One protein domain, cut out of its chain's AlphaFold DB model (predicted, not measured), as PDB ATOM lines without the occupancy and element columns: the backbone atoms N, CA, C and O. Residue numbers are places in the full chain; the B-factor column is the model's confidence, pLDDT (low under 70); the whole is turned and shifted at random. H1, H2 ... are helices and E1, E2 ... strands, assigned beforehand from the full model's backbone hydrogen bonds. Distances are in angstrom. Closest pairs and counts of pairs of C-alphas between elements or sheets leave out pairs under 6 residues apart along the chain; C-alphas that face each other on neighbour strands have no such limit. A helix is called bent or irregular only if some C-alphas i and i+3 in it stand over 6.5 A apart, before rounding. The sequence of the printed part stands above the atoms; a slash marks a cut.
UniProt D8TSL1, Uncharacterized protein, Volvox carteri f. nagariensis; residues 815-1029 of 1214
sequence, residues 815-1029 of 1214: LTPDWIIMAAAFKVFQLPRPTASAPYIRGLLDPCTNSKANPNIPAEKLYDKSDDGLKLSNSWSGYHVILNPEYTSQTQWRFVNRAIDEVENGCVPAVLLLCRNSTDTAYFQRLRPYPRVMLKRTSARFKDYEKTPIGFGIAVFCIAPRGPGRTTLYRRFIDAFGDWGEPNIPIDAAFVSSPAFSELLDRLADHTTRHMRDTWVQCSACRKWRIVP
ATOM      1  N   LEU A 815       7.540 -61.455 159.708       79.31
ATOM      2  CA  LEU A 815       8.693 -60.595 159.970       79.31
ATOM      3  C   LEU A 815      10.017 -61.372 160.035       79.31
ATOM      4  O   LEU A 815      10.126 -62.410 160.701       79.31
ATOM      5  N   THR A 816      11.030 -60.814 159.372       91.75
ATOM      6  CA  THR A 816      12.426 -61.259 159.377       91.75
ATOM      7  C   THR A 816      12.920 -61.299 160.822       91.75
ATOM      8  O   THR A 816      12.893 -60.264 161.486       91.75
ATOM      9  N   PRO A 817      13.379 -62.453 161.343       92.31
ATOM     10  CA  PRO A 817      13.856 -62.543 162.715       92.31
ATOM     11  C   PRO A 817      14.933 -61.497 163.011       92.31
ATOM     12  O   PRO A 817      15.935 -61.415 162.301       92.31
ATOM     13  N   ASP A 818      14.749 -60.740 164.091       92.81
ATOM     14  CA  ASP A 818      15.590 -59.589 164.447       92.81
ATOM     15  C   ASP A 818      17.084 -59.965 164.543       92.81
ATOM     16  O   ASP A 818      17.963 -59.173 164.206       92.81
ATOM     17  N   TRP A 819      17.385 -61.216 164.921       94.88
ATOM     18  CA  TRP A 819      18.748 -61.753 164.954       94.88
ATOM     19  C   TRP A 819      19.391 -61.886 163.559       94.88
ATOM     20  O   TRP A 819      20.601 -61.697 163.442       94.88
ATOM     21  N   ILE A 820      18.612 -62.157 162.503       96.19
ATOM     22  CA  ILE A 820      19.100 -62.196 161.113       96.19
ATOM     23  C   ILE A 820      19.456 -60.783 160.658       96.19
ATOM     24  O   ILE A 820      20.529 -60.591 160.092       96.19
ATOM     25  N   ILE A 821      18.609 -59.793 160.960       96.62
ATOM     26  CA  ILE A 821      18.883 -58.377 160.672       96.62
ATOM     27  C   ILE A 821      20.158 -57.940 161.409       96.62
ATOM     28  O   ILE A 821      21.070 -57.385 160.799       96.62
ATOM     29  N   MET A 822      20.266 -58.277 162.700       96.56
ATOM     30  CA  MET A 822      21.446 -58.015 163.532       96.56
ATOM     31  C   MET A 822      22.733 -58.645 162.976       96.56
ATOM     32  O   MET A 822      23.782 -57.998 162.959       96.56
ATOM     33  N   ALA A 823      22.673 -59.904 162.532       97.56
ATOM     34  CA  ALA A 823      23.805 -60.601 161.932       97.56
ATOM     35  C   ALA A 823      24.194 -59.964 160.588       97.56
ATOM     36  O   ALA A 823      25.345 -59.579 160.390       97.56
ATOM     37  N   ALA A 824      23.225 -59.789 159.693       98.00
ATOM     38  CA  ALA A 824      23.429 -59.258 158.355       98.00
ATOM     39  C   ALA A 824      23.975 -57.822 158.358       98.00
ATOM     40  O   ALA A 824      25.072 -57.574 157.853       98.00
ATOM     41  N   ALA A 825      23.248 -56.883 158.968       98.00
ATOM     42  CA  ALA A 825      23.606 -55.470 158.942       98.00
ATOM     43  C   ALA A 825      24.885 -55.176 159.738       98.00
ATOM     44  O   ALA A 825      25.770 -54.485 159.237       98.00
ATOM     45  N   PHE A 826      25.013 -55.708 160.959       98.06
ATOM     46  CA  PHE A 826      26.049 -55.250 161.895       98.06
ATOM     47  C   PHE A 826      27.260 -56.184 162.008       98.06
ATOM     48  O   PHE A 826      28.351 -55.693 162.290       98.06
ATOM     49  N   LYS A 827      27.123 -57.501 161.764       98.06
ATOM     50  CA  LYS A 827      28.288 -58.412 161.710       98.06
ATOM     51  C   LYS A 827      28.873 -58.519 160.297       98.06
ATOM     52  O   LYS A 827      30.083 -58.374 160.139       98.06
ATOM     53  N   VAL A 828      28.042 -58.757 159.275       97.81
ATOM     54  CA  VAL A 828      28.522 -58.963 157.893       97.81
ATOM     55  C   VAL A 828      28.849 -57.635 157.210       97.81
ATOM     56  O   VAL A 828      30.006 -57.391 156.851       97.81
ATOM     57  N   PHE A 829      27.849 -56.764 157.065       98.25
ATOM     58  CA  PHE A 829      27.992 -55.489 156.353       98.25
ATOM     59  C   PHE A 829      28.652 -54.381 157.192       98.25
ATOM     60  O   PHE A 829      29.183 -53.437 156.620       98.25
ATOM     61  N   GLN A 830      28.685 -54.518 158.525       98.06
ATOM     62  CA  GLN A 830      29.250 -53.529 159.462       98.06
ATOM     63  C   GLN A 830      28.637 -52.120 159.329       98.06
ATOM     64  O   GLN A 830      29.310 -51.108 159.521       98.06
ATOM     65  N   LEU A 831      27.340 -52.057 159.019       98.06
ATOM     66  CA  LEU A 831      26.575 -50.813 158.965       98.06
ATOM     67  C   LEU A 831      26.456 -50.172 160.362       98.06
ATOM     68  O   LEU A 831      26.510 -50.879 161.375       98.06
ATOM     69  N   PRO A 832      26.263 -48.842 160.457       97.88
ATOM     70  CA  PRO A 832      25.960 -48.194 161.727       97.88
ATOM     71  C   PRO A 832      24.630 -48.706 162.296       97.88
ATOM     72  O   PRO A 832      23.669 -48.958 161.566       97.88
ATOM     73  N   ARG A 833      24.565 -48.838 163.623       96.56
ATOM     74  CA  ARG A 833      23.319 -49.172 164.325       96.56
ATOM     75  C   ARG A 833      22.338 -47.989 164.268       96.56
ATOM     76  O   ARG A 833      22.802 -46.848 164.327       96.56
ATOM     77  N   PRO A 834      21.016 -48.240 164.210       94.56
ATOM     78  CA  PRO A 834      20.001 -47.200 164.352       94.56
ATOM     79  C   PRO A 834      20.175 -46.388 165.639       94.56
ATOM     80  O   PRO A 834      20.627 -46.907 166.664       94.56
ATOM     81  N   THR A 835      19.773 -45.123 165.592       95.25
ATOM     82  CA  THR A 835      19.768 -44.193 166.728       95.25
ATOM     83  C   THR A 835      18.352 -43.665 166.966       95.25
ATOM     84  O   THR A 835      17.465 -43.839 166.134       95.25
ATOM     85  N   ALA A 836      18.125 -42.951 168.072       91.12
ATOM     86  CA  ALA A 836      16.843 -42.278 168.306       91.12
ATOM     87  C   ALA A 836      16.509 -41.207 167.239       91.12
ATOM     88  O   ALA A 836      15.339 -40.915 167.016       91.12
ATOM     89  N   SER A 837      17.521 -40.636 166.571       95.50
ATOM     90  CA  SER A 837      17.364 -39.663 165.478       95.50
ATOM     91  C   SER A 837      17.297 -40.296 164.082       95.50
ATOM     92  O   SER A 837      16.796 -39.668 163.153       95.50
ATOM     93  N   ALA A 838      17.777 -41.531 163.927       94.81
ATOM     94  CA  ALA A 838      17.704 -42.322 162.705       94.81
ATOM     95  C   ALA A 838      17.270 -43.756 163.073       94.81
ATOM     96  O   ALA A 838      18.127 -44.625 163.249       94.81
ATOM     97  N   PRO A 839      15.954 -44.026 163.212       93.06
ATOM     98  CA  PRO A 839      15.422 -45.319 163.665       93.06
ATOM     99  C   PRO A 839      15.539 -46.446 162.617       93.06
ATOM    100  O   PRO A 839      14.930 -47.503 162.759       93.06
ATOM    101  N   TYR A 840      16.332 -46.227 161.569       96.50
ATOM    102  CA  TYR A 840      16.591 -47.131 160.456       96.50
ATOM    103  C   TYR A 840      18.099 -47.354 160.278       96.50
ATOM    104  O   TYR A 840      18.939 -46.577 160.736       96.50
ATOM    105  N   ILE A 841      18.457 -48.433 159.592       98.06
ATOM    106  CA  ILE A 841      19.837 -48.828 159.330       98.06
ATOM    107  C   ILE A 841      20.338 -48.068 158.100       98.06
ATOM    108  O   ILE A 841      19.924 -48.343 156.970       98.06
ATOM    109  N   ARG A 842      21.244 -47.112 158.318       98.19
ATOM    110  CA  ARG A 842      21.871 -46.327 157.246       98.19
ATOM    111  C   ARG A 842      22.760 -47.208 156.360       98.19
ATOM    112  O   ARG A 842      23.495 -48.054 156.865       98.19
ATOM    113  N   GLY A 843      22.706 -46.994 155.049       97.94
ATOM    114  CA  GLY A 843      23.378 -47.798 154.028       97.94
ATOM    115  C   GLY A 843      22.655 -49.101 153.667       97.94
ATOM    116  O   GLY A 843      23.220 -49.901 152.921       97.94
ATOM    117  N   LEU A 844      21.435 -49.327 154.175       98.56
ATOM    118  CA  LEU A 844      20.644 -50.539 153.939       98.56
ATOM    119  C   LEU A 844      19.425 -50.288 153.036       98.56
ATOM    120  O   LEU A 844      18.764 -49.253 153.146       98.56
ATOM    121  N   LEU A 845      19.091 -51.281 152.211       98.38
ATOM    122  CA  LEU A 845      17.867 -51.375 151.414       98.38
ATOM    123  C   LEU A 845      17.133 -52.705 151.680       98.38
ATOM    124  O   LEU A 845      17.746 -53.774 151.624       98.38
ATOM    125  N   ASP A 846      15.817 -52.627 151.893       97.94
ATOM    126  CA  ASP A 846      14.864 -53.738 151.750       97.94
ATOM    127  C   ASP A 846      14.001 -53.502 150.491       97.94
ATOM    128  O   ASP A 846      13.138 -52.618 150.489       97.94
ATOM    129  N   PRO A 847      14.227 -54.249 149.394       97.56
ATOM    130  CA  PRO A 847      13.523 -54.055 148.132       97.56
ATOM    131  C   PRO A 847      12.222 -54.877 148.033       97.56
ATOM    132  O   PRO A 847      11.640 -54.971 146.950       97.56
ATOM    133  N   CYS A 848      11.805 -55.531 149.120       96.19
ATOM    134  CA  CYS A 848      10.682 -56.466 149.166       96.19
ATOM    135  C   CYS A 848       9.820 -56.288 150.429       96.19
ATOM    136  O   CYS A 848       9.240 -57.255 150.930       96.19
ATOM    137  N   THR A 849       9.748 -55.064 150.955       95.44
ATOM    138  CA  THR A 849       9.147 -54.812 152.263       95.44
ATOM    139  C   THR A 849       7.626 -54.992 152.248       95.44
ATOM    140  O   THR A 849       6.947 -54.763 151.244       95.44
ATOM    141  N   ASN A 850       7.073 -55.412 153.384       90.81
ATOM    142  CA  ASN A 850       5.634 -55.598 153.600       90.81
ATOM    143  C   ASN A 850       4.874 -54.256 153.635       90.81
ATOM    144  O   ASN A 850       3.791 -54.150 153.064       90.81
ATOM    145  N   SER A 851       5.435 -53.244 154.302       93.25
ATOM    146  CA  SER A 851       4.833 -51.926 154.526       93.25
ATOM    147  C   SER A 851       5.919 -50.884 154.795       93.25
ATOM    148  O   SER A 851       6.844 -51.152 155.553       93.25
ATOM    149  N   LYS A 852       5.797 -49.666 154.248       94.56
ATOM    150  CA  LYS A 852       6.698 -48.552 154.613       94.56
ATOM    151  C   LYS A 852       6.514 -48.068 156.059       94.56
ATOM    152  O   LYS A 852       7.437 -47.480 156.612       94.56
ATOM    153  N   ALA A 853       5.339 -48.288 156.655       92.75
ATOM    154  CA  ALA A 853       5.037 -47.874 158.027       92.75
ATOM    155  C   ALA A 853       5.485 -48.916 159.066       92.75
ATOM    156  O   ALA A 853       6.010 -48.554 160.114       92.75
ATOM    157  N   ASN A 854       5.324 -50.204 158.738       90.44
ATOM    158  CA  ASN A 854       5.672 -51.348 159.587       90.44
ATOM    159  C   ASN A 854       6.708 -52.259 158.883       90.44
ATOM    160  O   ASN A 854       6.386 -53.417 158.600       90.44
ATOM    161  N   PRO A 855       7.911 -51.756 158.527       93.19
ATOM    162  CA  PRO A 855       8.817 -52.451 157.618       93.19
ATOM    163  C   PRO A 855       9.428 -53.718 158.215       93.19
ATOM    164  O   PRO A 855       9.913 -53.743 159.346       93.19
ATOM    165  N   ASN A 856       9.461 -54.756 157.382       88.62
ATOM    166  CA  ASN A 856      10.009 -56.083 157.657       88.62
ATOM    167  C   ASN A 856      11.476 -56.021 158.122       88.62
ATOM    168  O   ASN A 856      11.909 -56.780 158.990       88.62
ATOM    169  N   ILE A 857      12.232 -55.095 157.535       94.88
ATOM    170  CA  ILE A 857      13.615 -54.772 157.865       94.88
ATOM    171  C   ILE A 857      13.691 -53.237 157.967       94.88
ATOM    172  O   ILE A 857      13.336 -52.566 156.997       94.88
ATOM    173  N   PRO A 858      14.155 -52.645 159.085       96.06
ATOM    174  CA  PRO A 858      14.202 -51.192 159.262       96.06
ATOM    175  C   PRO A 858      15.388 -50.595 158.487       96.06
ATOM    176  O   PRO A 858      16.406 -50.219 159.065       96.06
ATOM    177  N   ALA A 859      15.292 -50.567 157.162       97.75
ATOM    178  CA  ALA A 859      16.310 -50.075 156.241       97.75
ATOM    179  C   ALA A 859      16.129 -48.578 155.919       97.75
ATOM    180  O   ALA A 859      15.015 -48.065 155.955       97.75
ATOM    181  N   GLU A 860      17.218 -47.874 155.577       97.94
ATOM    182  CA  GLU A 860      17.171 -46.476 155.098       97.94
ATOM    183  C   GLU A 860      16.343 -46.323 153.819       97.94
ATOM    184  O   GLU A 860      15.700 -45.295 153.611       97.94
ATOM    185  N   LYS A 861      16.344 -47.353 152.966       98.19
ATOM    186  CA  LYS A 861      15.528 -47.400 151.758       98.19
ATOM    187  C   LYS A 861      14.613 -48.619 151.772       98.19
ATOM    188  O   LYS A 861      15.036 -49.728 152.091       98.19
ATOM    189  N   LEU A 862      13.360 -48.394 151.400       97.94
ATOM    190  CA  LEU A 862      12.288 -49.383 151.410       97.94
ATOM    191  C   LEU A 862      11.590 -49.363 150.051       97.94
ATOM    192  O   LEU A 862      11.205 -48.287 149.589       97.94
ATOM    193  N   TYR A 863      11.399 -50.533 149.441       97.69
ATOM    194  CA  TYR A 863      10.438 -50.710 148.352       97.69
ATOM    195  C   TYR A 863       9.356 -51.695 148.781       97.69
ATOM    196  O   TYR A 863       9.646 -52.856 149.072       97.69
ATOM    197  N   ASP A 864       8.114 -51.225 148.809       96.06
ATOM    198  CA  ASP A 864       6.932 -52.040 149.068       96.06
ATOM    199  C   ASP A 864       6.323 -52.608 147.768       96.06
ATOM    200  O   ASP A 864       6.835 -52.441 146.653       96.06
ATOM    201  N   LYS A 865       5.195 -53.309 147.907       94.19
ATOM    202  CA  LYS A 865       4.474 -53.947 146.795       94.19
ATOM    203  C   LYS A 865       3.903 -52.962 145.758       94.19
ATOM    204  O   LYS A 865       3.659 -53.375 144.625       94.19
ATOM    205  N   SER A 866       3.685 -51.695 146.113       95.44
ATOM    206  CA  SER A 866       3.262 -50.634 145.186       95.44
ATOM    207  C   SER A 866       4.454 -50.031 144.434       95.44
ATOM    208  O   SER A 866       4.375 -49.811 143.217       95.44
ATOM    209  N   ASP A 867       5.596 -49.872 145.116       96.12
ATOM    210  CA  ASP A 867       6.846 -49.460 144.475       96.12
ATOM    211  C   ASP A 867       7.293 -50.503 143.450       96.12
ATOM    212  O   ASP A 867       7.695 -50.119 142.356       96.12
ATOM    213  N   ASP A 868       7.168 -51.798 143.766       94.56
ATOM    214  CA  ASP A 868       7.784 -52.938 143.065       94.56
ATOM    215  C   ASP A 868       9.305 -52.756 142.934       94.56
ATOM    216  O   ASP A 868       9.818 -52.225 141.946       94.56
ATOM    217  N   GLY A 869      10.055 -53.221 143.938       95.94
ATOM    218  CA  GLY A 869      11.522 -53.153 143.974       95.94
ATOM    219  C   GLY A 869      12.249 -53.868 142.823       95.94
ATOM    220  O   GLY A 869      13.474 -53.792 142.748       95.94
ATOM    221  N   LEU A 870      11.531 -54.538 141.911       95.38
ATOM    222  CA  LEU A 870      12.070 -55.138 140.686       95.38
ATOM    223  C   LEU A 870      12.000 -54.198 139.464       95.38
ATOM    224  O   LEU A 870      12.513 -54.556 138.401       95.38
ATOM    225  N   LYS A 871      11.385 -53.009 139.571       93.62
ATOM    226  CA  LYS A 871      11.429 -51.973 138.522       93.62
ATOM    227  C   LYS A 871      12.835 -51.367 138.428       93.62
ATOM    228  O   LYS A 871      13.416 -50.992 139.439       93.62
ATOM    229  N   LEU A 872      13.352 -51.161 137.212       88.69
ATOM    230  CA  LEU A 872      14.669 -50.530 137.000       88.69
ATOM    231  C   LEU A 872      14.750 -49.063 137.473       88.69
ATOM    232  O   LEU A 872      15.841 -48.576 137.744       88.69
ATOM    233  N   SER A 873      13.614 -48.365 137.611       93.88
ATOM    234  CA  SER A 873      13.546 -47.042 138.259       93.88
ATOM    235  C   SER A 873      13.964 -47.089 139.730       93.88
ATOM    236  O   SER A 873      14.507 -46.128 140.271       93.88
ATOM    237  N   ASN A 874      13.721 -48.225 140.379       96.25
ATOM    238  CA  ASN A 874      13.897 -48.421 141.804       96.25
ATOM    239  C   ASN A 874      15.317 -48.937 142.037       96.25
ATOM    240  O   ASN A 874      15.527 -50.086 142.406       96.25
ATOM    241  N   SER A 875      16.309 -48.084 141.765       96.50
ATOM    242  CA  SER A 875      17.732 -48.435 141.843       96.50
ATOM    243  C   SER A 875      18.133 -48.950 143.232       96.50
ATOM    244  O   SER A 875      17.763 -48.348 144.252       96.50
ATOM    245  N   TRP A 876      18.890 -50.054 143.265       97.94
ATOM    246  CA  TRP A 876      19.498 -50.603 144.486       97.94
ATOM    247  C   TRP A 876      20.915 -50.036 144.709       97.94
ATOM    248  O   TRP A 876      21.504 -50.237 145.771       97.94
ATOM    249  N   SER A 877      21.443 -49.295 143.727       97.25
ATOM    250  CA  SER A 877      22.826 -48.824 143.685       97.25
ATOM    251  C   SER A 877      23.238 -48.054 144.941       97.25
ATOM    252  O   SER A 877      22.554 -47.122 145.363       97.25
ATOM    253  N   GLY A 878      24.400 -48.406 145.496       95.88
ATOM    254  CA  GLY A 878      24.989 -47.753 146.671       95.88
ATOM    255  C   GLY A 878      24.485 -48.243 148.036       95.88
ATOM    256  O   GLY A 878      25.034 -47.816 149.049       95.88
ATOM    257  N   TYR A 879      23.507 -49.154 148.087       98.38
ATOM    258  CA  TYR A 879      23.002 -49.745 149.331       98.38
ATOM    259  C   TYR A 879      23.441 -51.201 149.475       98.38
ATOM    260  O   TYR A 879      23.380 -51.975 148.521       98.38
ATOM    261  N   HIS A 880      23.806 -51.611 150.687       98.62
ATOM    262  CA  HIS A 880      23.774 -53.025 151.049       98.62
ATOM    263  C   HIS A 880      22.319 -53.501 151.102       98.62
ATOM    264  O   HIS A 880      21.435 -52.755 151.522       98.62
ATOM    265  N   VAL A 881      22.060 -54.744 150.707       98.50
ATOM    266  CA  VAL A 881      20.691 -55.266 150.594       98.50
ATOM    267  C   VAL A 881      20.484 -56.443 151.540       98.50
ATOM    268  O   VAL A 881      21.274 -57.390 151.533       98.50
ATOM    269  N   ILE A 882      19.395 -56.423 152.310       98.38
ATOM    270  CA  ILE A 882      18.827 -57.635 152.917       98.38
ATOM    271  C   ILE A 882      17.509 -57.917 152.200       98.38
ATOM    272  O   ILE A 882      16.693 -57.024 152.001       98.38
ATOM    273  N   LEU A 883      17.337 -59.163 151.772       96.81
ATOM    274  CA  LEU A 883      16.309 -59.571 150.827       96.81
ATOM    275  C   LEU A 883      15.563 -60.782 151.399       96.81
ATOM    276  O   LEU A 883      16.092 -61.889 151.389       96.81
ATOM    277  N   ASN A 884      14.341 -60.576 151.903       96.19
ATOM    278  CA  ASN A 884      13.437 -61.625 152.402       96.19
ATOM    279  C   ASN A 884      12.108 -61.612 151.612       96.19
ATOM    280  O   ASN A 884      11.071 -61.225 152.155       96.19
ATOM    281  N   PRO A 885      12.131 -61.962 150.311       94.50
ATOM    282  CA  PRO A 885      10.963 -61.863 149.450       94.50
ATOM    283  C   PRO A 885       9.970 -62.997 149.729       94.50
ATOM    284  O   PRO A 885      10.318 -64.033 150.295       94.50
ATOM    285  N   GLU A 886       8.727 -62.830 149.273       91.31
ATOM    286  CA  GLU A 886       7.679 -63.854 149.370       91.31
ATOM    287  C   GLU A 886       8.182 -65.229 148.887       91.31
ATOM    288  O   GLU A 886       8.824 -65.338 147.841       91.31
ATOM    289  N   TYR A 887       7.877 -66.300 149.626       91.06
ATOM    290  CA  TYR A 887       8.340 -67.669 149.339       91.06
ATOM    291  C   TYR A 887       7.626 -68.359 148.156       91.06
ATOM    292  O   TYR A 887       7.668 -69.583 148.024       91.06
ATOM    293  N   THR A 888       6.991 -67.588 147.269       90.19
ATOM    294  CA  THR A 888       6.466 -68.058 145.981       90.19
ATOM    295  C   THR A 888       7.609 -68.155 144.964       90.19
ATOM    296  O   THR A 888       8.384 -67.214 144.784       90.19
ATOM    297  N   SER A 889       7.731 -69.293 144.270       87.56
ATOM    298  CA  SER A 889       8.903 -69.588 143.424       87.56
ATOM    299  C   SER A 889       9.160 -68.540 142.335       87.56
ATOM    300  O   SER A 889      10.313 -68.267 142.022       87.56
ATOM    301  N   GLN A 890       8.107 -67.920 141.786       89.56
ATOM    302  CA  GLN A 890       8.217 -66.859 140.780       89.56
ATOM    303  C   GLN A 890       8.781 -65.550 141.363       89.56
ATOM    304  O   GLN A 890       9.608 -64.901 140.721       89.56
ATOM    305  N   THR A 891       8.368 -65.171 142.577       91.44
ATOM    306  CA  THR A 891       8.851 -63.965 143.266       91.44
ATOM    307  C   THR A 891      10.294 -64.159 143.729       91.44
ATOM    308  O   THR A 891      11.146 -63.342 143.384       91.44
ATOM    309  N   GLN A 892      10.593 -65.287 144.391       93.88
ATOM    310  CA  GLN A 892      11.962 -65.713 144.724       93.88
ATOM    311  C   GLN A 892      12.876 -65.629 143.496       93.88
ATOM    312  O   GLN A 892      13.893 -64.944 143.522       93.88
ATOM    313  N   TRP A 893      12.477 -66.260 142.390       91.88
ATOM    314  CA  TRP A 893      13.261 -66.313 141.161       91.88
ATOM    315  C   TRP A 893      13.525 -64.925 140.537       91.88
ATOM    316  O   TRP A 893      14.658 -64.652 140.136       91.88
ATOM    317  N   ARG A 894      12.539 -64.010 140.515       93.12
ATOM    318  CA  ARG A 894      12.746 -62.628 140.023       93.12
ATOM    319  C   ARG A 894      13.735 -61.849 140.900       93.12
ATOM    320  O   ARG A 894      14.631 -61.195 140.368       93.12
ATOM    321  N   PHE A 895      13.586 -61.926 142.224       96.12
ATOM    322  CA  PHE A 895      14.467 -61.235 143.172       96.12
ATOM    323  C   PHE A 895      15.887 -61.819 143.203       96.12
ATOM    324  O   PHE A 895      16.844 -61.055 143.299       96.12
ATOM    325  N   VAL A 896      16.038 -63.140 143.050       95.75
ATOM    326  CA  VAL A 896      17.334 -63.828 142.923       95.75
ATOM    327  C   VAL A 896      18.142 -63.283 141.750       95.75
ATOM    328  O   VAL A 896      19.296 -62.909 141.941       95.75
ATOM    329  N   ASN A 897      17.544 -63.194 140.558       92.56
ATOM    330  CA  ASN A 897      18.256 -62.665 139.394       92.56
ATOM    331  C   ASN A 897      18.617 -61.193 139.605       92.56
ATOM    332  O   ASN A 897      19.783 -60.844 139.497       92.56
ATOM    333  N   ARG A 898      17.661 -60.355 140.040       94.62
ATOM    334  CA  ARG A 898      17.916 -58.926 140.288       94.62
ATOM    335  C   ARG A 898      19.058 -58.691 141.288       94.62
ATOM    336  O   ARG A 898      19.854 -57.779 141.087       94.62
ATOM    337  N   ALA A 899      19.160 -59.526 142.323       96.75
ATOM    338  CA  ALA A 899      20.243 -59.494 143.304       96.75
ATOM    339  C   ALA A 899      21.603 -59.919 142.732       96.75
ATOM    340  O   ALA A 899      22.613 -59.293 143.043       96.75
ATOM    341  N   ILE A 900      21.630 -60.960 141.897       94.31
ATOM    342  CA  ILE A 900      22.830 -61.390 141.170       94.31
ATOM    343  C   ILE A 900      23.290 -60.279 140.214       94.31
ATOM    344  O   ILE A 900      24.455 -59.883 140.251       94.31
ATOM    345  N   ASP A 901      22.368 -59.734 139.418       91.75
ATOM    346  CA  ASP A 901      22.644 -58.724 138.399       91.75
ATOM    347  C   ASP A 901      23.177 -57.422 139.022       91.75
ATOM    348  O   ASP A 901      24.196 -56.903 138.574       91.75
ATOM    349  N   GLU A 902      22.538 -56.888 140.071       95.25
ATOM    350  CA  GLU A 902      22.996 -55.648 140.726       95.25
ATOM    351  C   GLU A 902      24.358 -55.810 141.421       95.25
ATOM    352  O   GLU A 902      25.133 -54.852 141.467       95.25
ATOM    353  N   VAL A 903      24.675 -56.999 141.945       95.81
ATOM    354  CA  VAL A 903      25.979 -57.271 142.569       95.81
ATOM    355  C   VAL A 903      27.078 -57.444 141.522       95.81
ATOM    356  O   VAL A 903      28.156 -56.869 141.665       95.81
ATOM    357  N   GLU A 904      26.839 -58.207 140.456       91.38
ATOM    358  CA  GLU A 904      27.874 -58.478 139.449       91.38
ATOM    359  C   GLU A 904      28.124 -57.295 138.507       91.38
ATOM    360  O   GLU A 904      29.260 -57.103 138.076       91.38
ATOM    361  N   ASN A 905      27.128 -56.427 138.292       91.56
ATOM    362  CA  ASN A 905      27.329 -55.110 137.675       91.56
ATOM    363  C   ASN A 905      27.967 -54.077 138.633       91.56
ATOM    364  O   ASN A 905      28.150 -52.922 138.253       91.56
ATOM    365  N   GLY A 906      28.290 -54.452 139.878       94.19
ATOM    366  CA  GLY A 906      28.942 -53.580 140.861       94.19
ATOM    367  C   GLY A 906      28.076 -52.427 141.382       94.19
ATOM    368  O   GLY A 906      28.602 -51.512 142.012       94.19
ATOM    369  N   CYS A 907      26.762 -52.454 141.137       96.12
ATOM    370  CA  CYS A 907      25.822 -51.443 141.625       96.12
ATOM    371  C   CYS A 907      25.585 -51.603 143.137       96.12
ATOM    372  O   CYS A 907      25.556 -50.621 143.883       96.12
ATOM    373  N   VAL A 908      25.461 -52.852 143.599       97.44
ATOM    374  CA  VAL A 908      25.252 -53.217 145.006       97.44
ATOM    375  C   VAL A 908      26.526 -53.843 145.597       97.44
ATOM    376  O   VAL A 908      27.013 -54.839 145.060       97.44
ATOM    377  N   PRO A 909      27.064 -53.331 146.725       97.62
ATOM    378  CA  PRO A 909      28.282 -53.860 147.345       97.62
ATOM    379  C   PRO A 909      28.133 -55.284 147.907       97.62
ATOM    380  O   PRO A 909      29.115 -56.021 147.919       97.62
ATOM    381  N   ALA A 910      26.941 -55.676 148.379       98.31
ATOM    382  CA  ALA A 910      26.568 -57.067 148.669       98.31
ATOM    383  C   ALA A 910      25.058 -57.217 148.950       98.31
ATOM    384  O   ALA A 910      24.419 -56.295 149.466       98.31
ATOM    385  N   VAL A 911      24.524 -58.416 148.698       98.56
ATOM    386  CA  VAL A 911      23.162 -58.844 149.066       98.56
ATOM    387  C   VAL A 911      23.234 -60.012 150.054       98.56
ATOM    388  O   VAL A 911      23.984 -60.968 149.847       98.56
ATOM    389  N   LEU A 912      22.411 -59.969 151.103       98.50
ATOM    390  CA  LEU A 912      22.081 -61.121 151.942       98.50
ATOM    391  C   LEU A 912      20.636 -61.542 151.668       98.50
ATOM    392  O   LEU A 912      19.689 -60.846 152.030       98.50
ATOM    393  N   LEU A 913      20.484 -62.683 151.002       97.94
ATOM    394  CA  LEU A 913      19.208 -63.239 150.562       97.94
ATOM    395  C   LEU A 913      18.748 -64.338 151.523       97.94
ATOM    396  O   LEU A 913      19.458 -65.321 151.719       97.94
ATOM    397  N   LEU A 914      17.532 -64.208 152.049       96.81
ATOM    398  CA  LEU A 914      16.778 -65.288 152.672       96.81
ATOM    399  C   LEU A 914      15.913 -65.945 151.593       96.81
ATOM    400  O   LEU A 914      15.108 -65.281 150.945       96.81
ATOM    401  N   CYS A 915      16.047 -67.256 151.415       95.50
ATOM    402  CA  CYS A 915      15.192 -68.009 150.504       95.50
ATOM    403  C   CYS A 915      14.789 -69.363 151.097       95.50
ATOM    404  O   CYS A 915      15.407 -69.888 152.029       95.50
ATOM    405  N   ARG A 916      13.726 -69.948 150.538       93.50
ATOM    406  CA  ARG A 916      13.330 -71.318 150.862       93.50
ATOM    407  C   ARG A 916      14.411 -72.272 150.360       93.50
ATOM    408  O   ARG A 916      14.783 -72.217 149.186       93.50
ATOM    409  N   ASN A 917      14.840 -73.188 151.228       93.62
ATOM    410  CA  ASN A 917      15.728 -74.289 150.879       93.62
ATOM    411  C   ASN A 917      14.995 -75.330 150.017       93.62
ATOM    412  O   ASN A 917      14.536 -76.360 150.508       93.62
ATOM    413  N   SER A 918      14.876 -75.009 148.735       92.44
ATOM    414  CA  SER A 918      14.366 -75.869 147.673       92.44
ATOM    415  C   SER A 918      15.481 -76.052 146.646       92.44
ATOM    416  O   SER A 918      15.540 -75.361 145.627       92.44
ATOM    417  N   THR A 919      16.414 -76.951 146.971       92.12
ATOM    418  CA  THR A 919      17.607 -77.296 146.173       92.12
ATOM    419  C   THR A 919      17.276 -77.812 144.770       92.12
ATOM    420  O   THR A 919      18.112 -77.749 143.874       92.12
ATOM    421  N   ASP A 920      16.052 -78.303 144.595       90.94
ATOM    422  CA  ASP A 920      15.408 -78.728 143.354       90.94
ATOM    423  C   ASP A 920      15.120 -77.571 142.378       90.94
ATOM    424  O   ASP A 920      15.061 -77.772 141.167       90.94
ATOM    425  N   THR A 921      14.950 -76.343 142.875       91.12
ATOM    426  CA  THR A 921      14.467 -75.226 142.048       91.12
ATOM    427  C   THR A 921      15.563 -74.526 141.245       91.12
ATOM    428  O   THR A 921      16.674 -74.279 141.721       91.12
ATOM    429  N   ALA A 922      15.205 -74.080 140.037       87.00
ATOM    430  CA  ALA A 922      16.097 -73.330 139.150       87.00
ATOM    431  C   ALA A 922      16.645 -72.029 139.776       87.00
ATOM    432  O   ALA A 922      17.786 -71.656 139.503       87.00
ATOM    433  N   TYR A 923      15.885 -71.347 140.651       90.94
ATOM    434  CA  TYR A 923      16.406 -70.170 141.362       90.94
ATOM    435  C   TYR A 923      17.511 -70.546 142.359       90.94
ATOM    436  O   TYR A 923      18.490 -69.819 142.487       90.94
ATOM    437  N   PHE A 924      17.395 -71.694 143.032       93.00
ATOM    438  CA  PHE A 924      18.388 -72.143 144.005       93.00
ATOM    439  C   PHE A 924      19.668 -72.638 143.318       93.00
ATOM    440  O   PHE A 924      20.768 -72.343 143.780       93.00
ATOM    441  N   GLN A 925      19.547 -73.322 142.174       90.00
ATOM    442  CA  GLN A 925      20.708 -73.741 141.374       90.00
ATOM    443  C   GLN A 925      21.516 -72.542 140.845       90.00
ATOM    444  O   GLN A 925      22.744 -72.570 140.894       90.00
ATOM    445  N   ARG A 926      20.862 -71.438 140.453       89.12
ATOM    446  CA  ARG A 926      21.544 -70.173 140.091       89.12
ATOM    447  C   ARG A 926      22.358 -69.563 141.233       89.12
ATOM    448  O   ARG A 926      23.346 -68.880 140.977       89.12
ATOM    449  N   LEU A 927      21.978 -69.824 142.484       93.31
ATOM    450  CA  LEU A 927      22.699 -69.347 143.663       93.31
ATOM    451  C   LEU A 927      23.876 -70.256 144.075       93.31
ATOM    452  O   LEU A 927      24.607 -69.933 145.012       93.31
ATOM    453  N   ARG A 928      24.097 -71.385 143.384       90.56
ATOM    454  CA  ARG A 928      25.162 -72.359 143.682       90.56
ATOM    455  C   ARG A 928      26.582 -71.768 143.831       90.56
ATOM    456  O   ARG A 928      27.303 -72.322 144.664       90.56
ATOM    457  N   PRO A 929      26.996 -70.697 143.114       91.06
ATOM    458  CA  PRO A 929      28.305 -70.057 143.296       91.06
ATOM    459  C   PRO A 929      28.516 -69.331 144.619       91.06
ATOM    460  O   PRO A 929      29.661 -69.057 144.961       91.06
ATOM    461  N   TYR A 930      27.451 -68.953 145.326       93.56
ATOM    462  CA  TYR A 930      27.550 -68.050 146.468       93.56
ATOM    463  C   TYR A 930      27.503 -68.836 147.792       93.56
ATOM    464  O   TYR A 930      26.757 -69.820 147.895       93.56
ATOM    465  N   PRO A 931      28.276 -68.438 148.822       94.00
ATOM    466  CA  PRO A 931      28.230 -69.091 150.125       94.00
ATOM    467  C   PRO A 931      26.825 -69.051 150.725       94.00
ATOM    468  O   PRO A 931      26.143 -68.024 150.680       94.00
ATOM    469  N   ARG A 932      26.415 -70.172 151.324       95.25
ATOM    470  CA  ARG A 932      25.109 -70.315 151.971       95.25
ATOM    471  C   ARG A 932      25.193 -71.044 153.301       95.25
ATOM    472  O   ARG A 932      25.945 -72.013 153.434       95.25
ATOM    473  N   VAL A 933      24.361 -70.613 154.242       96.06
ATOM    474  CA  VAL A 933      24.143 -71.281 155.527       96.06
ATOM    475  C   VAL A 933      22.694 -71.755 155.595       96.06
ATOM    476  O   VAL A 933      21.752 -70.983 155.409       96.06
ATOM    477  N   MET A 934      22.534 -73.050 155.848       95.62
ATOM    478  CA  MET A 934      21.264 -73.755 155.984       95.62
ATOM    479  C   MET A 934      20.788 -73.563 157.421       95.62
ATOM    480  O   MET A 934      21.371 -74.141 158.336       95.62
ATOM    481  N   LEU A 935      19.793 -72.711 157.661       95.06
ATOM    482  CA  LEU A 935      19.391 -72.384 159.027       95.06
ATOM    483  C   LEU A 935      18.713 -73.578 159.701       95.06
ATOM    484  O   LEU A 935      17.822 -74.217 159.134       95.06
ATOM    485  N   LYS A 936      19.096 -73.836 160.955       92.81
ATOM    486  CA  LYS A 936      18.443 -74.833 161.807       92.81
ATOM    487  C   LYS A 936      16.968 -74.454 161.948       92.81
ATOM    488  O   LYS A 936      16.629 -73.290 162.163       92.81
ATOM    489  N   ARG A 937      16.078 -75.451 161.888       87.19
ATOM    490  CA  ARG A 937      14.609 -75.280 161.976       87.19
ATOM    491  C   ARG A 937      14.143 -74.568 163.260       87.19
ATOM    492  O   ARG A 937      13.030 -74.063 163.329       87.19
ATOM    493  N   THR A 938      14.990 -74.537 164.286       87.12
ATOM    494  CA  THR A 938      14.787 -73.814 165.547       87.12
ATOM    495  C   THR A 938      15.209 -72.343 165.499       87.12
ATOM    496  O   THR A 938      14.645 -71.552 166.250       87.12
ATOM    497  N   SER A 939      16.164 -71.975 164.640       88.12
ATOM    498  CA  SER A 939      16.771 -70.641 164.568       88.12
ATOM    499  C   SER A 939      15.908 -69.639 163.798       88.12
ATOM    500  O   SER A 939      15.703 -68.516 164.256       88.12
ATOM    501  N   ALA A 940      15.361 -70.034 162.646       85.06
ATOM    502  CA  ALA A 940      14.481 -69.184 161.843       85.06
ATOM    503  C   ALA A 940      13.001 -69.438 162.175       85.06
ATOM    504  O   ALA A 940      12.359 -70.302 161.578       85.06
ATOM    505  N   ARG A 941      12.453 -68.662 163.117       80.56
ATOM    506  CA  ARG A 941      11.004 -68.559 163.358       80.56
ATOM    507  C   ARG A 941      10.526 -67.160 162.973       80.56
ATOM    508  O   ARG A 941      10.760 -66.213 163.717       80.56
ATOM    509  N   PHE A 942       9.884 -67.036 161.815       76.62
ATOM    510  CA  PHE A 942       9.195 -65.805 161.413       76.62
ATOM    511  C   PHE A 942       7.981 -65.596 162.325       76.62
ATOM    512  O   PHE A 942       7.266 -66.559 162.607       76.62
ATOM    513  N   LYS A 943       7.773 -64.362 162.802       60.34
ATOM    514  CA  LYS A 943       6.892 -64.070 163.954       60.34
ATOM    515  C   LYS A 943       5.434 -64.527 163.757       60.34
ATOM    516  O   LYS A 943       4.801 -64.949 164.716       60.34
ATOM    517  N   ASP A 944       4.951 -64.546 162.517       63.34
ATOM    518  CA  ASP A 944       3.545 -64.807 162.168       63.34
ATOM    519  C   ASP A 944       3.260 -66.249 161.689       63.34
ATOM    520  O   ASP A 944       2.123 -66.600 161.368       63.34
ATOM    521  N   TYR A 945       4.278 -67.117 161.630       64.25
ATOM    522  CA  TYR A 945       4.181 -68.447 161.006       64.25
ATOM    523  C   TYR A 945       3.638 -69.561 161.927       64.25
ATOM    524  O   TYR A 945       3.713 -70.734 161.570       64.25
ATOM    525  N   GLU A 946       3.038 -69.250 163.083       55.91
ATOM    526  CA  GLU A 946       2.513 -70.268 164.019       55.91
ATOM    527  C   GLU A 946       1.482 -71.223 163.386       55.91
ATOM    528  O   GLU A 946       1.438 -72.406 163.724       55.91
ATOM    529  N   LYS A 947       0.680 -70.731 162.432       52.56
ATOM    530  CA  LYS A 947      -0.327 -71.526 161.704       52.56
ATOM    531  C   LYS A 947       0.242 -72.309 160.517       52.56
ATOM    532  O   LYS A 947      -0.413 -73.224 160.021       52.56
ATOM    533  N   THR A 948       1.443 -71.965 160.062       48.22
ATOM    534  CA  THR A 948       2.091 -72.581 158.902       48.22
ATOM    535  C   THR A 948       3.280 -73.387 159.414       48.22
ATOM    536  O   THR A 948       4.360 -72.815 159.574       48.22
ATOM    537  N   PRO A 949       3.135 -74.699 159.696       48.84
ATOM    538  CA  PRO A 949       4.240 -75.488 160.228       48.84
ATOM    539  C   PRO A 949       5.433 -75.357 159.282       48.84
ATOM    540  O   PRO A 949       5.350 -75.770 158.125       48.84
ATOM    541  N   ILE A 950       6.525 -74.752 159.768       55.59
ATOM    542  CA  ILE A 950       7.716 -74.417 158.975       55.59
ATOM    543  C   ILE A 950       8.406 -75.731 158.594       55.59
ATOM    544  O   ILE A 950       9.280 -76.227 159.302       55.59
ATOM    545  N   GLY A 951       7.889 -76.395 157.560       64.75
ATOM    546  CA  GLY A 951       8.313 -77.709 157.067       64.75
ATOM    547  C   GLY A 951       9.373 -77.623 155.975       64.75
ATOM    548  O   GLY A 951      10.035 -78.613 155.691       64.75
ATOM    549  N   PHE A 952       9.561 -76.434 155.403       79.75
ATOM    550  CA  PHE A 952      10.675 -76.116 154.524       79.75
ATOM    551  C   PHE A 952      11.826 -75.512 155.336       79.75
ATOM    552  O   PHE A 952      11.605 -74.740 156.268       79.75
ATOM    553  N   GLY A 953      13.063 -75.867 154.981       90.75
ATOM    554  CA  GLY A 953      14.248 -75.198 155.521       90.75
ATOM    555  C   GLY A 953      14.399 -73.785 154.951       90.75
ATOM    556  O   GLY A 953      13.861 -73.473 153.887       90.75
ATOM    557  N   ILE A 954      15.180 -72.951 155.635       94.25
ATOM    558  CA  ILE A 954      15.574 -71.617 155.167       94.25
ATOM    559  C   ILE A 954      17.069 -71.642 154.866       94.25
ATOM    560  O   ILE A 954      17.850 -72.149 155.669       94.25
ATOM    561  N   ALA A 955      17.467 -71.084 153.729       96.12
ATOM    562  CA  ALA A 955      18.864 -70.852 153.396       96.12
ATOM    563  C   ALA A 955      19.118 -69.343 153.333       96.12
ATOM    564  O   ALA A 955      18.384 -68.616 152.660       96.12
ATOM    565  N   VAL A 956      20.169 -68.886 154.016       97.50
ATOM    566  CA  VAL A 956      20.714 -67.537 153.824       97.50
ATOM    567  C   VAL A 956      21.875 -67.642 152.846       97.50
ATOM    568  O   VAL A 956      22.753 -68.481 153.037       97.50
ATOM    569  N   PHE A 957      21.883 -66.797 151.821       97.50
ATOM    570  CA  PHE A 957      22.944 -66.678 150.824       97.50
ATOM    571  C   PHE A 957      23.614 -65.314 150.923       97.50
ATOM    572  O   PHE A 957      22.927 -64.303 151.076       97.50
ATOM    573  N   CYS A 958      24.935 -65.276 150.763       97.38
ATOM    574  CA  CYS A 958      25.699 -64.036 150.698       97.38
ATOM    575  C   CYS A 958      26.276 -63.839 149.295       97.38
ATOM    576  O   CYS A 958      27.162 -64.580 148.879       97.38
ATOM    577  N   ILE A 959      25.760 -62.849 148.567       97.06
ATOM    578  CA  ILE A 959      26.142 -62.524 147.190       97.06
ATOM    579  C   ILE A 959      27.004 -61.257 147.245       97.06
ATOM    580  O   ILE A 959      26.527 -60.209 147.680       97.06
ATOM    581  N   ALA A 960      28.269 -61.340 146.832       96.50
ATOM    582  CA  ALA A 960      29.203 -60.212 146.824       96.50
ATOM    583  C   ALA A 960      30.042 -60.186 145.527       96.50
ATOM    584  O   ALA A 960      30.301 -61.250 144.950       96.50
ATOM    585  N   PRO A 961      30.472 -58.998 145.056       95.25
ATOM    586  CA  PRO A 961      31.161 -58.846 143.777       95.25
ATOM    587  C   PRO A 961      32.544 -59.505 143.799       95.25
ATOM    588  O   PRO A 961      33.140 -59.732 144.855       95.25
ATOM    589  N   ARG A 962      33.092 -59.801 142.614       92.62
ATOM    590  CA  ARG A 962      34.465 -60.313 142.482       92.62
ATOM    591  C   ARG A 962      35.461 -59.224 142.900       92.62
ATOM    592  O   ARG A 962      35.383 -58.100 142.417       92.62
ATOM    593  N   GLY A 963      36.403 -59.554 143.785       91.75
ATOM    594  CA  GLY A 963      37.420 -58.614 144.268       91.75
ATOM    595  C   GLY A 963      37.947 -58.946 145.671       91.75
ATOM    596  O   GLY A 963      37.421 -59.846 146.329       91.75
ATOM    597  N   PRO A 964      38.966 -58.216 146.165       90.25
ATOM    598  CA  PRO A 964      39.655 -58.536 147.422       90.25
ATOM    599  C   PRO A 964      38.752 -58.440 148.664       90.25
ATOM    600  O   PRO A 964      38.919 -59.210 149.608       90.25
ATOM    601  N   GLY A 965      37.749 -57.553 148.660       92.81
ATOM    602  CA  GLY A 965      36.790 -57.429 149.766       92.81
ATOM    603  C   GLY A 965      35.878 -58.652 149.956       92.81
ATOM    604  O   GLY A 965      35.356 -58.858 151.053       92.81
ATOM    605  N   ARG A 966      35.714 -59.489 148.920       93.62
ATOM    606  CA  ARG A 966      34.792 -60.635 148.917       93.62
ATOM    607  C   ARG A 966      35.140 -61.668 149.986       93.62
ATOM    608  O   ARG A 966      34.260 -62.081 150.732       93.62
ATOM    609  N   THR A 967      36.414 -62.046 150.095       91.75
ATOM    610  CA  THR A 967      36.894 -63.035 151.079       91.75
ATOM    611  C   THR A 967      36.599 -62.577 152.510       91.75
ATOM    612  O   THR A 967      36.041 -63.330 153.306       91.75
ATOM    613  N   THR A 968      36.882 -61.308 152.820       95.00
ATOM    614  CA  THR A 968      36.603 -60.695 154.128       95.00
ATOM    615  C   THR A 968      35.108 -60.685 154.450       95.00
ATOM    616  O   THR A 968      34.719 -61.008 155.571       95.00
ATOM    617  N   LEU A 969      34.260 -60.348 153.476       96.06
ATOM    618  CA  LEU A 969      32.807 -60.306 153.651       96.06
ATOM    619  C   LEU A 969      32.218 -61.717 153.828       96.06
ATOM    620  O   LEU A 969      31.425 -61.941 154.740       96.06
ATOM    621  N   TYR A 970      32.664 -62.691 153.030       94.88
ATOM    622  CA  TYR A 970      32.247 -64.092 153.146       94.88
ATOM    623  C   TYR A 970      32.709 -64.749 154.451       94.88
ATOM    624  O   TYR A 970      31.940 -65.508 155.038       94.88
ATOM    625  N   ARG A 971      33.894 -64.403 154.970       93.81
ATOM    626  CA  ARG A 971      34.310 -64.813 156.317       93.81
ATOM    627  C   ARG A 971      33.351 -64.293 157.383       93.81
ATOM    628  O   ARG A 971      32.781 -65.098 158.109       93.81
ATOM    629  N   ARG A 972      33.069 -62.984 157.407       96.50
ATOM    630  CA  ARG A 972      32.088 -62.406 158.348       96.50
ATOM    631  C   ARG A 972      30.707 -63.045 158.222       96.50
ATOM    632  O   ARG A 972      30.011 -63.157 159.220       96.50
ATOM    633  N   PHE A 973      30.292 -63.442 157.017       96.31
ATOM    634  CA  PHE A 973      29.031 -64.150 156.800       96.31
ATOM    635  C   PHE A 973      29.010 -65.528 157.473       96.31
ATOM    636  O   PHE A 973      28.075 -65.812 158.222       96.31
ATOM    637  N   ILE A 974      30.045 -66.352 157.275       94.44
ATOM    638  CA  ILE A 974      30.158 -67.651 157.954       94.44
ATOM    639  C   ILE A 974      30.270 -67.457 159.477       94.44
ATOM    640  O   ILE A 974      29.508 -68.080 160.213       94.44
ATOM    641  N   ASP A 975      31.103 -66.522 159.943       94.31
ATOM    642  CA  ASP A 975      31.269 -66.183 161.366       94.31
ATOM    643  C   ASP A 975      29.966 -65.635 162.007       94.31
ATOM    644  O   ASP A 975      29.737 -65.777 163.208       94.31
ATOM    645  N   ALA A 976      29.087 -64.990 161.230       96.38
ATOM    646  CA  ALA A 976      27.836 -64.412 161.727       96.38
ATOM    647  C   ALA A 976      26.660 -65.402 161.761       96.38
ATOM    648  O   ALA A 976      25.799 -65.270 162.636       96.38
ATOM    649  N   PHE A 977      26.610 -66.349 160.817       96.25
ATOM    650  CA  PHE A 977      25.482 -67.267 160.622       96.25
ATOM    651  C   PHE A 977      25.775 -68.728 161.003       96.25
ATOM    652  O   PHE A 977      24.822 -69.478 161.215       96.25
ATOM    653  N   GLY A 978      27.042 -69.140 161.135       93.94
ATOM    654  CA  GLY A 978      27.444 -70.531 161.391       93.94
ATOM    655  C   GLY A 978      26.796 -71.162 162.629       93.94
ATOM    656  O   GLY A 978      26.268 -72.270 162.547       93.94
ATOM    657  N   ASP A 979      26.709 -70.431 163.745       93.50
ATOM    658  CA  ASP A 979      26.036 -70.901 164.970       93.50
ATOM    659  C   ASP A 979      24.566 -71.298 164.723       93.50
ATOM    660  O   ASP A 979      24.041 -72.253 165.304       93.50
ATOM    661  N   TRP A 980      23.899 -70.597 163.806       95.44
ATOM    662  CA  TRP A 980      22.463 -70.688 163.531       95.44
ATOM    663  C   TRP A 980      22.107 -71.721 162.457       95.44
ATOM    664  O   TRP A 980      20.927 -71.938 162.173       95.44
ATOM    665  N   GLY A 981      23.098 -72.377 161.856       94.00
ATOM    666  CA  GLY A 981      22.876 -73.263 160.722       94.00
ATOM    667  C   GLY A 981      24.028 -74.212 160.431       94.00
ATOM    668  O   GLY A 981      24.816 -74.542 161.315       94.00
ATOM    669  N   GLU A 982      24.082 -74.662 159.185       92.12
ATOM    670  CA  GLU A 982      25.146 -75.490 158.620       92.12
ATOM    671  C   GLU A 982      25.609 -74.861 157.293       92.12
ATOM    672  O   GLU A 982      24.787 -74.685 156.384       92.12
ATOM    673  N   PRO A 983      26.891 -74.480 157.141       91.25
ATOM    674  CA  PRO A 983      27.450 -74.116 155.841       91.25
ATOM    675  C   PRO A 983      27.286 -75.282 154.855       91.25
ATOM    676  O   PRO A 983      27.748 -76.389 155.112       91.25
ATOM    677  N   ASN A 984      26.609 -75.068 153.722       79.50
ATOM    678  CA  ASN A 984      26.215 -76.174 152.824       79.50
ATOM    679  C   ASN A 984      27.363 -76.745 151.964       79.50
ATOM    680  O   ASN A 984      27.151 -77.613 151.121       79.50
ATOM    681  N   ILE A 985      28.568 -76.221 152.140       66.31
ATOM    682  CA  ILE A 985      29.808 -76.704 151.542       66.31
ATOM    683  C   ILE A 985      30.758 -76.899 152.734       66.31
ATOM    684  O   ILE A 985      30.764 -76.025 153.607       66.31
ATOM    685  N   PRO A 986      31.547 -77.989 152.808       58.94
ATOM    686  CA  PRO A 986      32.542 -78.178 153.861       58.94
ATOM    687  C   PRO A 986      33.681 -77.159 153.694       58.94
ATOM    688  O   PRO A 986      34.695 -77.422 153.053       58.94
ATOM    689  N   ILE A 987      33.459 -75.962 154.232       67.56
ATOM    690  CA  ILE A 987      34.387 -74.836 154.251       67.56
ATOM    691  C   ILE A 987      34.585 -74.478 155.723       67.56
ATOM    692  O   ILE A 987      33.726 -73.840 156.336       67.56
ATOM    693  N   ASP A 988      35.700 -74.900 156.308       78.69
ATOM    694  CA  ASP A 988      36.151 -74.333 157.577       78.69
ATOM    695  C   ASP A 988      36.631 -72.879 157.375       78.69
ATOM    696  O   ASP A 988      36.886 -72.430 156.253       78.69
ATOM    697  N   ALA A 989      36.772 -72.117 158.461       80.06
ATOM    698  CA  ALA A 989      37.148 -70.703 158.387       80.06
ATOM    699  C   ALA A 989      38.546 -70.452 157.771       80.06
ATOM    700  O   ALA A 989      38.806 -69.347 157.279       80.06
ATOM    701  N   ALA A 990      39.440 -71.450 157.755       86.50
ATOM    702  CA  ALA A 990      40.730 -71.355 157.077       86.50
ATOM    703  C   ALA A 990      40.565 -71.540 155.560       86.50
ATOM    704  O   ALA A 990      41.112 -70.736 154.801       86.50
ATOM    705  N   PHE A 991      39.737 -72.489 155.101       89.38
ATOM    706  CA  PHE A 991      39.401 -72.593 153.680       89.38
ATOM    707  C   PHE A 991      38.637 -71.351 153.192       89.38
ATOM    708  O   PHE A 991      39.028 -70.817 152.154       89.38
ATOM    709  N   VAL A 992      37.686 -70.782 153.962       86.94
ATOM    710  CA  VAL A 992      37.039 -69.483 153.625       86.94
ATOM    711  C   VAL A 992      38.087 -68.387 153.401       86.94
ATOM    712  O   VAL A 992      37.938 -67.552 152.514       86.94
ATOM    713  N   SER A 993      39.152 -68.383 154.205       86.81
ATOM    714  CA  SER A 993      40.219 -67.377 154.148       86.81
ATOM    715  C   SER A 993      41.254 -67.631 153.035       86.81
ATOM    716  O   SER A 993      42.144 -66.804 152.839       86.81
ATOM    717  N   SER A 994      41.173 -68.752 152.309       91.88
ATOM    718  CA  SER A 994      42.183 -69.159 151.323       91.88
ATOM    719  C   SER A 994      41.981 -68.527 149.930       91.88
ATOM    720  O   SER A 994      40.840 -68.323 149.500       91.88
ATOM    721  N   PRO A 995      43.060 -68.295 149.151       91.19
ATOM    722  CA  PRO A 995      42.941 -67.907 147.741       91.19
ATOM    723  C   PRO A 995      42.173 -68.944 146.908       91.19
ATOM    724  O   PRO A 995      41.282 -68.582 146.140       91.19
ATOM    725  N   ALA A 996      42.437 -70.234 147.147       91.56
ATOM    726  CA  ALA A 996      41.811 -71.358 146.451       91.56
ATOM    727  C   ALA A 996      40.277 -71.399 146.602       91.56
ATOM    728  O   ALA A 996      39.580 -71.862 145.696       91.56
ATOM    729  N   PHE A 997      39.728 -70.888 147.709       90.06
ATOM    730  CA  PHE A 997      38.284 -70.717 147.871       90.06
ATOM    731  C   PHE A 997      37.736 -69.600 146.980       90.06
ATOM    732  O   PHE A 997      36.747 -69.820 146.285       90.06
ATOM    733  N   SER A 998      38.401 -68.442 146.904       87.88
ATOM    734  CA  SER A 998      38.029 -67.398 145.934       87.88
ATOM    735  C   SER A 998      38.126 -67.902 144.486       87.88
ATOM    736  O   SER A 998      37.184 -67.714 143.722       87.88
ATOM    737  N   GLU A 999      39.180 -68.636 144.127       90.56
ATOM    738  CA  GLU A 999      39.326 -69.263 142.803       90.56
ATOM    739  C   GLU A 999      38.264 -70.342 142.518       90.56
ATOM    740  O   GLU A 999      37.862 -70.549 141.370       90.56
ATOM    741  N   LEU A1000      37.805 -71.073 143.538       90.19
ATOM    742  CA  LEU A1000      36.684 -72.007 143.416       90.19
ATOM    743  C   LEU A1000      35.372 -71.253 143.167       90.19
ATOM    744  O   LEU A1000      34.635 -71.618 142.254       90.19
ATOM    745  N   LEU A1001      35.103 -70.192 143.929       88.81
ATOM    746  CA  LEU A1001      33.918 -69.347 143.775       88.81
ATOM    747  C   LEU A1001      33.876 -68.672 142.396       88.81
ATOM    748  O   LEU A1001      32.832 -68.685 141.751       88.81
ATOM    749  N   ASP A1002      35.003 -68.149 141.904       88.38
ATOM    750  CA  ASP A1002      35.088 -67.558 140.563       88.38
ATOM    751  C   ASP A1002      34.856 -68.599 139.461       88.38
ATOM    752  O   ASP A1002      34.092 -68.336 138.533       88.38
ATOM    753  N   ARG A1003      35.419 -69.810 139.583       91.00
ATOM    754  CA  ARG A1003      35.142 -70.915 138.644       91.00
ATOM    755  C   ARG A1003      33.685 -71.381 138.693       91.00
ATOM    756  O   ARG A1003      33.125 -71.697 137.645       91.00
ATOM    757  N   LEU A1004      33.062 -71.418 139.873       88.31
ATOM    758  CA  LEU A1004      31.643 -71.760 140.027       88.31
ATOM    759  C   LEU A1004      30.732 -70.669 139.452       88.31
ATOM    760  O   LEU A1004      29.749 -71.002 138.788       88.31
ATOM    761  N   ALA A1005      31.062 -69.392 139.662       84.81
ATOM    762  CA  ALA A1005      30.342 -68.256 139.093       84.81
ATOM    763  C   ALA A1005      30.451 -68.248 137.564       84.81
ATOM    764  O   ALA A1005      29.432 -68.134 136.885       84.81
ATOM    765  N   ASP A1006      31.649 -68.468 137.017       85.69
ATOM    766  CA  ASP A1006      31.876 -68.668 135.583       85.69
ATOM    767  C   ASP A1006      31.063 -69.841 135.024       85.69
ATOM    768  O   ASP A1006      30.387 -69.690 134.011       85.69
ATOM    769  N   HIS A1007      31.095 -71.006 135.677       86.75
ATOM    770  CA  HIS A1007      30.351 -72.188 135.237       86.75
ATOM    771  C   HIS A1007      28.833 -71.950 135.264       86.75
ATOM    772  O   HIS A1007      28.144 -72.226 134.287       86.75
ATOM    773  N   THR A1008      28.310 -71.381 136.349       83.00
ATOM    774  CA  THR A1008      26.874 -71.087 136.501       83.00
ATOM    775  C   THR A1008      26.423 -70.025 135.499       83.00
ATOM    776  O   THR A1008      25.361 -70.161 134.903       83.00
ATOM    777  N   THR A1009      27.255 -69.015 135.236       78.94
ATOM    778  CA  THR A1009      26.994 -67.989 134.217       78.94
ATOM    779  C   THR A1009      26.949 -68.579 132.805       78.94
ATOM    780  O   THR A1009      26.082 -68.195 132.034       78.94
ATOM    781  N   ARG A1010      27.812 -69.553 132.482       79.75
ATOM    782  CA  ARG A1010      27.834 -70.225 131.168       79.75
ATOM    783  C   ARG A1010      26.745 -71.288 130.972       79.75
ATOM    784  O   ARG A1010      26.359 -71.533 129.839       79.75
ATOM    785  N   HIS A1011      26.317 -71.976 132.036       81.06
ATOM    786  CA  HIS A1011      25.542 -73.226 131.917       81.06
ATOM    787  C   HIS A1011      24.230 -73.271 132.716       81.06
ATOM    788  O   HIS A1011      23.456 -74.207 132.547       81.06
ATOM    789  N   MET A1012      23.981 -72.312 133.612       71.62
ATOM    790  CA  MET A1012      22.789 -72.275 134.483       71.62
ATOM    791  C   MET A1012      22.085 -70.907 134.489       71.62
ATOM    792  O   MET A1012      21.044 -70.743 135.129       71.62
ATOM    793  N   ARG A1013      22.626 -69.921 133.763       68.44
ATOM    794  CA  ARG A1013      21.915 -68.701 133.386       68.44
ATOM    795  C   ARG A1013      21.393 -68.832 131.960       68.44
ATOM    796  O   ARG A1013      22.028 -68.373 131.013       68.44
ATOM    797  N   ASP A1014      20.144 -69.276 131.838       69.06
ATOM    798  CA  ASP A1014      19.246 -68.588 130.906       69.06
ATOM    799  C   ASP A1014      19.361 -67.102 131.278       69.06
ATOM    800  O   ASP A1014      19.042 -66.719 132.411       69.06
ATOM    801  N   THR A1015      19.954 -66.272 130.430       67.50
ATOM    802  CA  THR A1015      20.278 -64.907 130.848       67.50
ATOM    803  C   THR A1015      19.053 -64.053 130.601       67.50
ATOM    804  O   THR A1015      18.657 -63.822 129.461       67.50
ATOM    805  N   TRP A1016      18.369 -63.676 131.679       70.25
ATOM    806  CA  TRP A1016      17.067 -63.043 131.557       70.25
ATOM    807  C   TRP A1016      17.226 -61.548 131.336       70.25
ATOM    808  O   TRP A1016      17.492 -60.799 132.268       70.25
ATOM    809  N   VAL A1017      17.031 -61.113 130.097       73.56
ATOM    810  CA  VAL A1017      17.121 -59.701 129.726       73.56
ATOM    811  C   VAL A1017      15.728 -59.080 129.775       73.56
ATOM    812  O   VAL A1017      14.773 -59.619 129.208       73.56
ATOM    813  N   GLN A1018      15.576 -57.939 130.449       75.50
ATOM    814  CA  GLN A1018      14.339 -57.163 130.360       75.50
ATOM    815  C   GLN A1018      14.299 -56.414 129.023       75.50
ATOM    816  O   GLN A1018      15.124 -55.537 128.783       75.50
ATOM    817  N   CYS A1019      13.309 -56.712 128.173       81.62
ATOM    818  CA  CYS A1019      13.094 -55.952 126.942       81.62
ATOM    819  C   CYS A1019      12.797 -54.485 127.284       81.62
ATOM    820  O   CYS A1019      11.794 -54.191 127.936       81.62
ATOM    821  N   SER A1020      13.634 -53.558 126.825       79.88
ATOM    822  CA  SER A1020      13.512 -52.117 127.085       79.88
ATOM    823  C   SER A1020      12.159 -51.556 126.639       79.88
ATOM    824  O   SER A1020      11.532 -50.784 127.367       79.88
ATOM    825  N   ALA A1021      11.692 -52.010 125.473       81.06
ATOM    826  CA  ALA A1021      10.482 -51.538 124.814       81.06
ATOM    827  C   ALA A1021       9.189 -51.984 125.522       81.06
ATOM    828  O   ALA A1021       8.304 -51.163 125.736       81.06
ATOM    829  N   CYS A1022       9.061 -53.262 125.909       84.56
ATOM    830  CA  CYS A1022       7.816 -53.794 126.494       84.56
ATOM    831  C   CYS A1022       7.908 -54.155 127.988       84.56
ATOM    832  O   CYS A1022       6.928 -54.617 128.570       84.56
ATOM    833  N   ARG A1023       9.089 -54.002 128.601       74.81
ATOM    834  CA  ARG A1023       9.426 -54.334 130.001       74.81
ATOM    835  C   ARG A1023       9.176 -55.788 130.430       74.81
ATOM    836  O   ARG A1023       9.403 -56.125 131.595       74.81
ATOM    837  N   LYS A1024       8.799 -56.683 129.511       76.44
ATOM    838  CA  LYS A1024       8.772 -58.131 129.756       76.44
ATOM    839  C   LYS A1024      10.201 -58.666 129.799       76.44
ATOM    840  O   LYS A1024      11.029 -58.321 128.957       76.44
ATOM    841  N   TRP A1025      10.468 -59.530 130.767       75.00
ATOM    842  CA  TRP A1025      11.705 -60.299 130.825       75.00
ATOM    843  C   TRP A1025      11.674 -61.406 129.753       75.00
ATOM    844  O   TRP A1025      10.607 -61.947 129.442       75.00
ATOM    845  N   ARG A1026      12.828 -61.709 129.156       81.38
ATOM    846  CA  ARG A1026      13.027 -62.723 128.109       81.38
ATOM    847  C   ARG A1026      14.165 -63.658 128.499       81.38
ATOM    848  O   ARG A1026      15.204 -63.165 128.921       81.38
ATOM    849  N   ILE A1027      13.988 -64.967 128.313       81.56
ATOM    850  CA  ILE A1027      15.116 -65.908 128.267       81.56
ATOM    851  C   ILE A1027      15.979 -65.542 127.062       81.56
ATOM    852  O   ILE A1027      15.460 -65.429 125.954       81.56
ATOM    853  N   VAL A1028      17.282 -65.399 127.280       82.38
ATOM    854  CA  VAL A1028      18.287 -65.294 126.223       82.38
ATOM    855  C   VAL A1028      19.345 -66.376 126.480       82.38
ATOM    856  O   VAL A1028      19.843 -66.459 127.607       82.38
ATOM    857  N   PRO A1029      19.699 -67.222 125.492       82.19
ATOM    858  CA  PRO A1029      20.835 -68.137 125.612       82.19
ATOM    859  C   PRO A1029      22.120 -67.375 125.953       82.19
ATOM    860  O   PRO A1029      22.300 -66.241 125.503       82.19
TER     861      PRO A1029
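Overview. This is residues 815 to 1029 of the 1214 residues of an uncharacterized protein of Volvox carteri f. nagariensis (UniProt D8TSL1). A strongly twisted sheet of seven strands makes the core, with H1 and H4 over one face and H2 over the other. Long H6, off the sheet, runs past one side of this body to a small hairpin, E8 and E9, beyond H2. The 215 printed residues hold six named helices and nine named strands, in the order H1 E1 E2 E3 H2 E4 H3 E5 E6 H4 E7 H5 H6 E8 E9, a mixed class. The large sheet, mixed, runs E2 E1 E3 E4 E6 E5 E7. The whole is compact, with a radius of gyration of the C-alphas of 16.6 A and spans of 47 by 43 by 36 A.

Along the chain. Look first for the sheet: E2 at residues 859 to 862, E1 841 to 846, E3 880 to 883, E4 911 to 916 (16.0 A), E6 954 to 959 (16.1 A), E5 932 to 935 and E7 981 to 983. Find C-alpha 818 at (15.590, -59.589, 164.447); there H1 begins and runs 14.5 A to residue 828. H2, residues 889 to 904, spans 22.3 A, and H4, 965 to 980, spans 23.9 A. H3 is 922 to 926 and H5 989 to 992. H6 runs 24.1 A from C-alpha 995 at (42.941, -67.907, 147.741) to residue 1011. E8 is 1015 to 1018, and E9, 1025 to 1028, ends at (18.287, -65.294, 126.223).

Arrangement. In the sheet, E4 and E6 are antiparallel, with N 913 and O 957 at 2.9 A; E3 and E4 are parallel, with N 912 and O 881 at 2.9 A. E3, H2, E4 form a strand-helix-strand unit, two parallel neighbours with a helix between, its crossover right-handed; E4, H3, E5 and E6, H4, E7 are split units, another strand lying between, also right-handed. The sheet and the helices on both its faces make three layers, H1 and H4 on one face and H2 on the other: H2 runs along E4 at a height of 9.1 A over the sheet, and H4 along E5 at a height of 8.1 A on the opposite face. H1, on the same face as H4, touches it, Val 828 and Arg 972 C-alphas 5.0 A apart, at a shallow tilt of 30 degrees, opposite ways. H3 touches H2, C-alphas of Tyr 923 and Trp 893 5.0 A apart, and only grazes the sheet. H5 touches H4, C-alphas of Val 992 and Arg 971 6.0 A apart. H6 is close to H3 but not clearly touching, C-alphas of Thr 1008 and Arg 926 6.5 A apart. In the hairpin E8 and E9, N 1017 and O 1026 are 3.0 A apart. Every O i to N i+4 pair is within hydrogen-bond range in H1, H2, H3 and H6, and 10 of 12 in H4, irregular where C-alphas 976 and 979 are 7.5 A apart; H5 is too short for such a pair.

Size, cuts and confidence. The C-alphas farthest apart, of Ala 836 and Pro 1029, are 50.1 A apart. The printed part has no cut. The long links are H1 to E1, E1 to E2, E2 to E3 and E5 to E6. Look for pLDDT under 70 at residues 943 to 951, 985 to 987 and 1013 to 1015; the mean of the printed part is 89.8.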